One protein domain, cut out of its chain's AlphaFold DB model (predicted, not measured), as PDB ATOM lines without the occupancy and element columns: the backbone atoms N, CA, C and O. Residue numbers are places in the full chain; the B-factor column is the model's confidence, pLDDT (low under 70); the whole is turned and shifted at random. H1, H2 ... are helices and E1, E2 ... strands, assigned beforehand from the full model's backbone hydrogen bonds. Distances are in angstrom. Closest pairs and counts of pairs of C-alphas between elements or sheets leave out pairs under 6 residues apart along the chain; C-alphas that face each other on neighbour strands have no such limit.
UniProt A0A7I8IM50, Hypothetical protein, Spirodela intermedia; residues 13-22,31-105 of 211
ATOM      1  N   LEU A  13      41.459  41.265 -37.911       84.69
ATOM      2  CA  LEU A  13      40.452  40.853 -36.937       84.69
ATOM      3  C   LEU A  13      40.343  39.330 -36.904       84.69
ATOM      4  O   LEU A  13      40.263  38.714 -37.968       84.69
ATOM      5  N   ALA A  14      40.340  38.751 -35.697       84.06
ATOM      6  CA  ALA A  14      40.201  37.309 -35.461       84.06
ATOM      7  C   ALA A  14      41.091  36.450 -36.387       84.06
ATOM      8  O   ALA A  14      40.608  35.524 -37.035       84.06
ATOM      9  N   ASP A  15      42.356  36.852 -36.558       83.62
ATOM     10  CA  ASP A  15      43.355  36.230 -37.446       83.62
ATOM     11  C   ASP A  15      42.931  36.061 -38.923       83.62
ATOM     12  O   ASP A  15      43.632  35.460 -39.739       83.62
ATOM     13  N   GLY A  16      41.824  36.691 -39.324       87.19
ATOM     14  CA  GLY A  16      41.254  36.631 -40.664       87.19
ATOM     15  C   GLY A  16      40.131  35.609 -40.850       87.19
ATOM     16  O   GLY A  16      39.716  35.425 -41.991       87.19
ATOM     17  N   GLY A  17      39.639  34.944 -39.802       89.25
ATOM     18  CA  GLY A  17      38.448  34.095 -39.895       89.25
ATOM     19  C   GLY A  17      38.277  33.133 -38.721       89.25
ATOM     20  O   GLY A  17      39.253  32.652 -38.155       89.25
ATOM     21  N   PHE A  18      37.025  32.824 -38.388       89.12
ATOM     22  CA  PHE A  18      36.647  31.870 -37.343       89.12
ATOM     23  C   PHE A  18      35.376  31.109 -37.745       89.12
ATOM     24  O   PHE A  18      34.673  31.503 -38.680       89.12
ATOM     25  N   PHE A  19      35.092  30.012 -37.042       88.62
ATOM     26  CA  PHE A  19      33.836  29.273 -37.159       88.62
ATOM     27  C   PHE A  19      32.829  29.795 -36.130       88.62
ATOM     28  O   PHE A  19      33.195  30.008 -34.976       88.62
ATOM     29  N   LEU A  20      31.581  30.005 -36.551       88.06
ATOM     30  CA  LEU A  20      30.491  30.444 -35.681       88.06
ATOM     31  C   LEU A  20      29.310  29.472 -35.816       88.06
ATOM     32  O   LEU A  20      28.672  29.453 -36.874       88.06
ATOM     33  N   PRO A  21      29.021  28.655 -34.790       87.06
ATOM     34  CA  PRO A  21      27.882  27.748 -34.809       87.06
ATOM     35  C   PRO A  21      26.532  28.487 -34.880       87.06
ATOM     36  O   PRO A  21      26.415  29.628 -34.421       87.06
ATOM     37  N   PRO A  22      25.479  27.853 -35.428       85.06
ATOM     38  CA  PRO A  22      24.144  28.441 -35.453       85.06
ATOM     39  C   PRO A  22      23.642  28.815 -34.052       85.06
ATOM     40  O   PRO A  22      23.597  27.979 -33.157       85.06
ATOM     41  N   PRO A  31      41.073  47.064 -33.384       80.75
ATOM     42  CA  PRO A  31      41.910  48.224 -33.102       80.75
ATOM     43  C   PRO A  31      41.206  49.500 -33.591       80.75
ATOM     44  O   PRO A  31      40.379  49.450 -34.492       80.75
ATOM     45  N   VAL A  32      41.543  50.659 -33.025       77.50
ATOM     46  CA  VAL A  32      41.027  51.956 -33.493       77.50
ATOM     47  C   VAL A  32      42.213  52.891 -33.781       77.50
ATOM     48  O   VAL A  32      43.056  53.090 -32.899       77.50
ATOM     49  N   PRO A  33      42.335  53.487 -34.983       82.50
ATOM     50  CA  PRO A  33      41.417  53.384 -36.119       82.50
ATOM     51  C   PRO A  33      41.513  52.028 -36.836       82.50
ATOM     52  O   PRO A  33      42.562  51.381 -36.819       82.50
ATOM     53  N   TRP A  34      40.435  51.632 -37.508       85.00
ATOM     54  CA  TRP A  34      40.392  50.433 -38.340       85.00
ATOM     55  C   TRP A  34      39.469  50.629 -39.530       85.00
ATOM     56  O   TRP A  34      38.419  51.242 -39.415       85.00
ATOM     57  N   SER A  35      39.852  50.102 -40.686       86.44
ATOM     58  CA  SER A  35      38.966  50.047 -41.840       86.44
ATOM     59  C   SER A  35      39.128  48.705 -42.521       86.44
ATOM     60  O   SER A  35      40.248  48.212 -42.684       86.44
ATOM     61  N   GLY A  36      38.004  48.107 -42.880       88.94
ATOM     62  CA  GLY A  36      37.977  46.790 -43.475       88.94
ATOM     63  C   GLY A  36      36.562  46.314 -43.731       88.94
ATOM     64  O   GLY A  36      35.599  47.071 -43.630       88.94
ATOM     65  N   ARG A  37      36.471  45.034 -44.068       91.00
ATOM     66  CA  ARG A  37      35.221  44.358 -44.383       91.00
ATOM     67  C   ARG A  37      35.100  43.057 -43.617       91.00
ATOM     68  O   ARG A  37      36.105  42.389 -43.366       91.00
ATOM     69  N   LEU A  38      33.866  42.700 -43.315       92.88
ATOM     70  CA  LEU A  38      33.466  41.409 -42.779       92.88
ATOM     71  C   LEU A  38      32.490  40.764 -43.763       92.88
ATOM     72  O   LEU A  38      31.725  41.458 -44.426       92.88
ATOM     73  N   TRP A  39      32.520  39.443 -43.869       94.69
ATOM     74  CA  TRP A  39      31.549  38.671 -44.642       94.69
ATOM     75  C   TRP A  39      31.432  37.273 -44.039       94.69
ATOM     76  O   TRP A  39      32.345  36.798 -43.357       94.69
ATOM     77  N   ALA A  40      30.308  36.610 -44.288       94.12
ATOM     78  CA  ALA A  40      30.075  35.245 -43.840       94.12
ATOM     79  C   ALA A  40      30.279  34.249 -44.988       94.12
ATOM     80  O   ALA A  40      29.986  34.537 -46.151       94.12
ATOM     81  N   ARG A  41      30.771  33.055 -44.645       93.69
ATOM     82  CA  ARG A  41      30.969  31.934 -45.571       93.69
ATOM     83  C   ARG A  41      29.966  30.833 -45.261       93.69
ATOM     84  O   ARG A  41      29.629  30.632 -44.098       93.69
ATOM     85  N   THR A  42      29.510  30.112 -46.280       91.31
ATOM     86  CA  THR A  42      28.533  29.022 -46.112       91.31
ATOM     87  C   THR A  42      29.000  27.746 -46.792       91.31
ATOM     88  O   THR A  42      29.764  27.801 -47.756       91.31
ATOM     89  N   GLY A  43      28.553  26.594 -46.278       89.19
ATOM     90  CA  GLY A  43      28.889  25.282 -46.834       89.19
ATOM     91  C   GLY A  43      30.395  25.029 -46.896       89.19
ATOM     92  O   GLY A  43      30.892  24.640 -47.946       89.19
ATOM     93  N   CYS A  44      31.115  25.348 -45.820       87.75
ATOM     94  CA  CYS A  44      32.557  25.140 -45.728       87.75
ATOM     95  C   CYS A  44      32.876  23.733 -45.219       87.75
ATOM     96  O   CYS A  44      32.307  23.305 -44.216       87.75
ATOM     97  N   GLU A  45      33.843  23.071 -45.851       83.38
ATOM     98  CA  GLU A  45      34.429  21.816 -45.382       83.38
ATOM     99  C   GLU A  45      35.937  22.023 -45.204       83.38
ATOM    100  O   GLU A  45      36.650  22.289 -46.171       83.38
ATOM    101  N   PHE A  46      36.431  21.944 -43.965       71.69
ATOM    102  CA  PHE A  46      37.851  22.184 -43.657       71.69
ATOM    103  C   PHE A  46      38.647  20.904 -43.356       71.69
ATOM    104  O   PHE A  46      39.872  20.941 -43.422       71.69
ATOM    105  N   ASP A  47      37.970  19.776 -43.110       61.19
ATOM    106  CA  ASP A  47      38.589  18.495 -42.718       61.19
ATOM    107  C   ASP A  47      38.727  17.480 -43.872       61.19
ATOM    108  O   ASP A  47      39.100  16.324 -43.668       61.19
ATOM    109  N   SER A  48      38.435  17.880 -45.110       55.62
ATOM    110  CA  SER A  48      38.475  16.968 -46.258       55.62
ATOM    111  C   SER A  48      39.902  16.863 -46.835       55.62
ATOM    112  O   SER A  48      40.474  17.881 -47.216       55.62
ATOM    113  N   PRO A  49      40.475  15.653 -47.035       54.84
ATOM    114  CA  PRO A  49      41.799  15.456 -47.656       54.84
ATOM    115  C   PRO A  49      41.847  15.820 -49.153       54.84
ATOM    116  O   PRO A  49      42.847  15.581 -49.830       54.84
ATOM    117  N   ARG A  50      40.761  16.380 -49.697       52.41
ATOM    118  CA  ARG A  50      40.685  16.850 -51.078       52.41
ATOM    119  C   ARG A  50      41.078  18.327 -51.115       52.41
ATOM    120  O   ARG A  50      40.343  19.147 -50.566       52.41
ATOM    121  N   PRO A  51      42.176  18.705 -51.788       51.56
ATOM    122  CA  PRO A  51      42.416  20.106 -52.095       51.56
ATOM    123  C   PRO A  51      41.282  20.598 -53.009       51.56
ATOM    124  O   PRO A  51      41.205  20.197 -54.168       51.56
ATOM    125  N   GLY A  52      40.376  21.429 -52.478       59.78
ATOM    126  CA  GLY A  52      39.383  22.142 -53.291       59.78
ATOM    127  C   GLY A  52      37.894  21.916 -53.006       59.78
ATOM    128  O   GLY A  52      37.118  21.935 -53.956       59.78
ATOM    129  N   LEU A  53      37.453  21.789 -51.745       56.66
ATOM    130  CA  LEU A  53      36.070  22.177 -51.384       56.66
ATOM    131  C   LEU A  53      36.007  23.168 -50.209       56.66
ATOM    132  O   LEU A  53      35.340  23.017 -49.193       56.66
ATOM    133  N   THR A  54      36.757  24.230 -50.440       78.19
ATOM    134  CA  THR A  54      36.479  25.629 -50.129       78.19
ATOM    135  C   THR A  54      35.005  26.019 -50.142       78.19
ATOM    136  O   THR A  54      34.256  25.582 -51.007       78.19
ATOM    137  N   CYS A  55      34.596  26.868 -49.200       89.44
ATOM    138  CA  CYS A  55      33.204  27.240 -48.939       89.44
ATOM    139  C   CYS A  55      32.361  27.495 -50.204       89.44
ATOM    140  O   CYS A  55      32.807  28.172 -51.127       89.44
ATOM    141  N   ARG A  56      31.097  27.049 -50.213       91.25
ATOM    142  CA  ARG A  56      30.165  27.269 -51.340       91.25
ATOM    143  C   ARG A  56      29.985  28.744 -51.709       91.25
ATOM    144  O   ARG A  56      29.772  29.053 -52.875       91.25
ATOM    145  N   THR A  57      30.054  29.649 -50.731       93.88
ATOM    146  CA  THR A  57      29.976  31.106 -50.949       93.88
ATOM    147  C   THR A  57      30.997  31.836 -50.088       93.88
ATOM    148  O   THR A  57      31.195  31.445 -48.932       93.88
ATOM    149  N   GLY A  58      31.554  32.941 -50.586       93.31
ATOM    150  CA  GLY A  58      32.451  33.805 -49.813       93.31
ATOM    151  C   GLY A  58      33.819  33.189 -49.516       93.31
ATOM    152  O   GLY A  58      34.515  33.663 -48.615       93.31
ATOM    153  N   ASP A  59      34.206  32.122 -50.221       92.62
ATOM    154  CA  ASP A  59      35.481  31.449 -49.983       92.62
ATOM    155  C   ASP A  59      36.680  32.388 -50.141       92.62
ATOM    156  O   ASP A  59      36.657  33.322 -50.934       92.62
ATOM    157  N   CYS A  60      37.749  32.130 -49.392       92.19
ATOM    158  CA  CYS A  60      38.950  32.952 -49.405       92.19
ATOM    159  C   CYS A  60      40.217  32.142 -49.726       92.19
ATOM    160  O   CYS A  60      41.246  32.274 -49.058       92.19
ATOM    161  N   GLN A  61      40.145  31.352 -50.806       88.50
ATOM    162  CA  GLN A  61      41.220  30.543 -51.398       88.50
ATOM    163  C   GLN A  61      41.621  29.306 -50.583       88.50
ATOM    164  O   GLN A  61      42.810  29.036 -50.420       88.50
ATOM    165  N   GLY A  62      40.679  28.557 -50.016       86.38
ATOM    166  CA  GLY A  62      41.048  27.329 -49.270       86.38
ATOM    167  C   GLY A  62      41.277  27.538 -47.802       86.38
ATOM    168  O   GLY A  62      41.482  26.579 -47.068       86.38
ATOM    169  N   ARG A  63      41.297  28.790 -47.364       85.69
ATOM    170  CA  ARG A  63      41.881  29.126 -46.079       85.69
ATOM    171  C   ARG A  63      40.807  29.160 -45.014       85.69
ATOM    172  O   ARG A  63      39.814  29.863 -45.160       85.69
ATOM    173  N   PHE A  64      41.048  28.486 -43.894       85.62
ATOM    174  CA  PHE A  64      40.239  28.702 -42.697       85.62
ATOM    175  C   PHE A  64      40.341  30.166 -42.236       85.62
ATOM    176  O   PHE A  64      39.322  30.847 -42.136       85.62
ATOM    177  N   ALA A  65      41.569  30.671 -42.079       88.00
ATOM    178  CA  ALA A  65      41.871  32.073 -41.804       88.00
ATOM    179  C   ALA A  65      42.301  32.796 -43.092       88.00
ATOM    180  O   ALA A  65      43.346  32.491 -43.673       88.00
ATOM    181  N   CYS A  66      41.522  33.781 -43.545       88.06
ATOM    182  CA  CYS A  66      41.708  34.399 -44.860       88.06
ATOM    183  C   CYS A  66      43.002  35.216 -44.983       88.06
ATOM    184  O   CYS A  66      43.419  35.543 -46.088       88.06
ATOM    185  N   ASN A  67      43.679  35.556 -43.878       81.06
ATOM    186  CA  ASN A  67      44.960  36.276 -43.891       81.06
ATOM    187  C   ASN A  67      44.939  37.506 -44.840       81.06
ATOM    188  O   ASN A  67      45.898  37.798 -45.559       81.06
ATOM    189  N   GLY A  68      43.805  38.226 -44.836       79.25
ATOM    190  CA  GLY A  68      43.479  39.406 -45.655       79.25
ATOM    191  C   GLY A  68      43.422  39.206 -47.160       79.25
ATOM    192  O   GLY A  68      43.584  40.181 -47.892       79.25
ATOM    193  N   THR A  69      43.173  37.982 -47.617       85.19
ATOM    194  CA  THR A  69      42.486  37.785 -48.891       85.19
ATOM    195  C   THR A  69      41.030  38.240 -48.769       85.19
ATOM    196  O   THR A  69      40.500  38.455 -47.676       85.19
ATOM    197  N   THR A  70      40.399  38.431 -49.917       86.00
ATOM    198  CA  THR A  70      38.993  38.818 -50.048       86.00
ATOM    199  C   THR A  70      38.145  37.576 -50.272       86.00
ATOM    200  O   THR A  70      38.616  36.645 -50.924       86.00
ATOM    201  N   GLY A  71      36.907  37.572 -49.775       89.88
ATOM    202  CA  GLY A  71      35.929  36.543 -50.120       89.88
ATOM    203  C   GLY A  71      35.563  36.580 -51.605       89.88
ATOM    204  O   GLY A  71      35.407  37.654 -52.179       89.88
ATOM    205  N   ALA A  72      35.428  35.416 -52.230       93.75
ATOM    206  CA  ALA A  72      34.947  35.288 -53.595       93.75
ATOM    207  C   ALA A  72      33.440  35.616 -53.660       93.75
ATOM    208  O   ALA A  72      32.669  35.036 -52.885       93.75
ATOM    209  N   PRO A  73      33.004  36.497 -54.581       93.94
ATOM    210  CA  PRO A  73      31.588  36.711 -54.868       93.94
ATOM    211  C   PRO A  73      30.869  35.403 -55.268       93.94
ATOM    212  O   PRO A  73      31.480  34.561 -55.931       93.94
ATOM    213  N   PRO A  74      29.576  35.224 -54.928       95.31
ATOM    214  CA  PRO A  74      28.726  36.192 -54.241       95.31
ATOM    215  C   PRO A  74      28.928  36.197 -52.718       95.31
ATOM    216  O   PRO A  74      28.940  35.140 -52.078       95.31
ATOM    217  N   ALA A  75      29.033  37.388 -52.126       95.56
ATOM    218  CA  ALA A  75      29.111  37.573 -50.681       95.56
ATOM    219  C   ALA A  75      28.540  38.929 -50.252       95.56
ATOM    220  O   ALA A  75      28.965  39.972 -50.740       95.56
ATOM    221  N   THR A  76      27.630  38.907 -49.279       88.44
ATOM    222  CA  THR A  76      27.172  40.120 -48.603       88.44
ATOM    223  C   THR A  76      28.298  40.663 -47.728       88.44
ATOM    224  O   THR A  76      28.833  39.942 -46.880       88.44
ATOM    225  N   LEU A  77      28.662  41.928 -47.935       92.31
ATOM    226  CA  LEU A  77      29.760  42.578 -47.229       92.31
ATOM    227  C   LEU A  77      29.228  43.521 -46.151       92.31
ATOM    228  O   LEU A  77      28.247  44.229 -46.354       92.31
ATOM    229  N   ILE A  78      29.917  43.555 -45.018       93.44
ATOM    230  CA  ILE A  78      29.791  44.607 -44.011       93.44
ATOM    231  C   ILE A  78      31.068  45.430 -44.093       93.44
ATOM    232  O   ILE A  78      32.140  44.935 -43.737       93.44
ATOM    233  N   GLU A  79      30.968  46.659 -44.579       88.06
ATOM    234  CA  GLU A  79      32.102  47.566 -44.728       88.06
ATOM    235  C   GLU A  79      32.134  48.524 -43.542       88.06
ATOM    236  O   GLU A  79      31.101  49.010 -43.084       88.06
ATOM    237  N   MET A  80      33.321  48.752 -42.978       86.50
ATOM    238  CA  MET A  80      33.479  49.559 -41.773       86.50
ATOM    239  C   MET A  80      34.688  50.481 -41.877       86.50
ATOM    240  O   MET A  80      35.763  50.132 -42.380       86.50
ATOM    241  N   ASN A  81      34.517  51.672 -41.322       80.94
ATOM    242  CA  ASN A  81      35.542  52.681 -41.167       80.94
ATOM    243  C   ASN A  81      35.431  53.270 -39.759       80.94
ATOM    244  O   ASN A  81      34.614  54.146 -39.491       80.94
ATOM    245  N   LEU A  82      36.235  52.734 -38.849       82.62
ATOM    246  CA  LEU A  82      36.315  53.111 -37.449       82.62
ATOM    247  C   LEU A  82      37.427  54.136 -37.254       82.62
ATOM    248  O   LEU A  82      38.604  53.867 -37.511       82.62
ATOM    249  N   GLN A  83      37.055  55.308 -36.760       72.69
ATOM    250  CA  GLN A  83      37.975  56.414 -36.532       72.69
ATOM    251  C   GLN A  83      38.252  56.592 -35.042       72.69
ATOM    252  O   GLN A  83      37.367  56.438 -34.208       72.69
ATOM    253  N   ARG A  84      39.498  56.949 -34.702       65.06
ATOM    254  CA  ARG A  84      39.863  57.330 -33.323       65.06
ATOM    255  C   ARG A  84      39.245  58.668 -32.930       65.06
ATOM    256  O   ARG A  84      38.881  58.864 -31.778       65.06
ATOM    257  N   HIS A  85      39.171  59.575 -33.895       54.56
ATOM    258  CA  HIS A  85      38.598  60.904 -33.757       54.56
ATOM    259  C   HIS A  85      37.710  61.165 -34.974       54.56
ATOM    260  O   HIS A  85      38.113  60.871 -36.099       54.56
ATOM    261  N   GLY A  86      36.523  61.727 -34.758       58.91
ATOM    262  CA  GLY A  86      35.538  61.950 -35.816       58.91
ATOM    263  C   GLY A  86      34.546  60.797 -35.970       58.91
ATOM    264  O   GLY A  86      34.410  59.941 -35.098       58.91
ATOM    265  N   ARG A  87      33.801  60.809 -37.078       60.03
ATOM    266  CA  ARG A  87      32.700  59.869 -37.309       60.03
ATOM    267  C   ARG A  87      33.223  58.534 -37.825       60.03
ATOM    268  O   ARG A  87      34.013  58.498 -38.766       60.03
ATOM    269  N   SER A  88      32.740  57.459 -37.213       77.44
ATOM    270  CA  SER A  88      32.874  56.113 -37.756       77.44
ATOM    271  C   SER A  88      31.689  55.813 -38.670       77.44
ATOM    272  O   SER A  88      30.580  56.282 -38.417       77.44
ATOM    273  N   PHE A  89      31.924  55.036 -39.720       77.25
ATOM    274  CA  PHE A  89      30.918  54.662 -40.710       77.25
ATOM    275  C   PHE A  89      30.876  53.149 -40.857       77.25
ATOM    276  O   PHE A  89      31.900  52.475 -40.721       77.25
ATOM    277  N   TYR A  90      29.694  52.633 -41.147       84.50
ATOM    278  CA  TYR A  90      29.511  51.268 -41.592       84.50
ATOM    279  C   TYR A  90      28.375  51.219 -42.607       84.50
ATOM    280  O   TYR A  90      27.471  52.057 -42.567       84.50
ATOM    281  N   ASP A  91      28.412  50.222 -43.478       82.94
ATOM    282  CA  ASP A  91      27.334  49.919 -44.407       82.94
ATOM    283  C   ASP A  91      27.290  48.417 -44.724       82.94
ATOM    284  O   ASP A  91      28.227  47.663 -44.442       82.94
ATOM    285  N   VAL A  92      26.142  47.978 -45.241       88.69
ATOM    286  CA  VAL A  92      25.972  46.644 -45.816       88.69
ATOM    287  C   VAL A  92      25.983  46.803 -47.328       88.69
ATOM    288  O   VAL A  92      25.124  47.484 -47.892       88.69
ATOM    289  N   SER A  93      26.938  46.151 -47.975       86.88
ATOM    290  CA  SER A  93      27.210  46.283 -49.398       86.88
ATOM    291  C   SER A  93      26.912  44.973 -50.124       86.88
ATOM    292  O   SER A  93      27.335  43.888 -49.717       86.88
ATOM    293  N   LEU A  94      26.150  45.086 -51.212       89.25
ATOM    294  CA  LEU A  94      25.815  43.989 -52.128       89.25
ATOM    295  C   LEU A  94      26.544  44.128 -53.470       89.25
ATOM    296  O   LEU A  94      26.161  43.485 -54.446       89.25
ATOM    297  N   VAL A  95      27.582  44.972 -53.532       94.00
ATOM    298  CA  VAL A  95      28.411  45.157 -54.737       94.00
ATOM    299  C   VAL A  95      29.008  43.822 -55.193       94.00
ATOM    300  O   VAL A  95      28.990  43.518 -56.382       94.00
ATOM    301  N   ASP A  96      29.428  42.990 -54.234       90.56
ATOM    302  CA  ASP A  96      29.968  41.645 -54.465       90.56
ATOM    303  C   ASP A  96      28.878  40.554 -54.382       90.56
ATOM    304  O   ASP A  96      29.176  39.374 -54.208       90.56
ATOM    305  N   GLY A  97      27.600  40.916 -54.526       88.81
ATOM    306  CA  GLY A  97      26.464  39.995 -54.519       88.81
ATOM    307  C   GLY A  97      25.890  39.691 -53.130       88.81
ATOM    308  O   GLY A  97      26.195  40.342 -52.135       88.81
ATOM    309  N   TYR A  98      24.996  38.702 -53.071       94.50
ATOM    310  CA  TYR A  98      24.257  38.328 -51.863       94.50
ATOM    311  C   TYR A  98      24.402  36.836 -51.569       94.50
ATOM    312  O   TYR A  98      24.238  36.012 -52.469       94.50
ATOM    313  N   ASN A  99      24.661  36.485 -50.310       92.19
ATOM    314  CA  ASN A  99      24.661  35.089 -49.858       92.19
ATOM    315  C   ASN A  99      23.900  34.873 -48.544       92.19
ATOM    316  O   ASN A  99      23.246  33.843 -48.385       92.19
ATOM    317  N   LEU A 100      23.964  35.826 -47.613       92.31
ATOM    318  CA  LEU A 100      23.317  35.746 -46.309       92.31
ATOM    319  C   LEU A 100      22.732  37.099 -45.913       92.31
ATOM    320  O   LEU A 100      23.352  38.142 -46.110       92.31
ATOM    321  N   ALA A 101      21.558  37.066 -45.286       85.69
ATOM    322  CA  ALA A 101      20.989  38.245 -44.655       85.69
ATOM    323  C   ALA A 101      21.833  38.625 -43.433       85.69
ATOM    324  O   ALA A 101      22.081  37.793 -42.558       85.69
ATOM    325  N   VAL A 102      22.247  39.887 -43.371       84.88
ATOM    326  CA  VAL A 102      22.998  40.446 -42.246       84.88
ATOM    327  C   VAL A 102      22.318  41.714 -41.756       84.88
ATOM    328  O   VAL A 102      21.753  42.479 -42.536       84.88
ATOM    329  N   SER A 103      22.399  41.945 -40.453       82.69
ATOM    330  CA  SER A 103      22.010  43.201 -39.823       82.69
ATOM    331  C   SER A 103      23.180  43.703 -38.996       82.69
ATOM    332  O   SER A 103      23.751  42.944 -38.211       82.69
ATOM    333  N   VAL A 104      23.515  44.978 -39.151       80.44
ATOM    334  CA  VAL A 104      24.547  45.638 -38.356       80.44
ATOM    335  C   VAL A 104      23.858  46.671 -37.488       80.44
ATOM    336  O   VAL A 104      23.140  47.530 -37.990       80.44
ATOM    337  N   SER A 105      24.074  46.573 -36.184       75.00
ATOM    338  CA  SER A 105      23.602  47.543 -35.205       75.00
ATOM    339  C   SER A 105      24.784  47.979 -34.357       75.00
ATOM    340  O   SER A 105      25.554  47.138 -33.886       75.00
TER     341      SER A 105
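This is residues 13 to 22 and 31 to 105 of the 211 residues of the protein "Hypothetical protein" of Spirodela intermedia (UniProt A0A7I8IM50). This domain has little regular structure: a small three-stranded sheet makes one end of an elongated shape, and loops of the long unnamed stretch, residues 40 to 76, make the other. The sheet is a meander, E1 E2 E3, each strand the antiparallel neighbour of the one before. The 85 printed residues hold H1, E1, E2 and E3 in that order, mostly strand, with 21 residues in named elements. The whole is only just compact, close to loose, with a radius of gyration of the C-alphas of 14.0 A and spans of 48 by 24 by 23 A.

H1, residues 13 to 16, only grazes the sheet and is near E1, residues 34 to 39, with 5 pairs of C-alphas within 10 A. H1 is too short for an O i to N i+4 pair; its one O i to N i+3 pair is within range. E1 and E2, residues 77 to 82, form a hairpin at 165 degrees, with N 36 and O 80 within hydrogen-bond range at 3.1 A. E2 and E3, residues 89 to 93, form another at 171 degrees, with N 79 and O 91 at 2.9 A.

H1 begins at C-alpha 13 (40.452, 40.853, -36.937). E1 measures 16.0 A, E2 15.8 A and E3 12.6 A, ending at C-alpha 93 (27.210, 46.283, -49.398).

The C-alphas of Pro 49 and Gly 86, the two farthest apart, are 48.4 A from each other. Residues 23 to 30 are not printed, and C-alphas 22 and 31 are 26.7 A apart across the cut. The link E1 to E2 is long. Confidence is under 70 at residues 47 to 53 and 84 to 87.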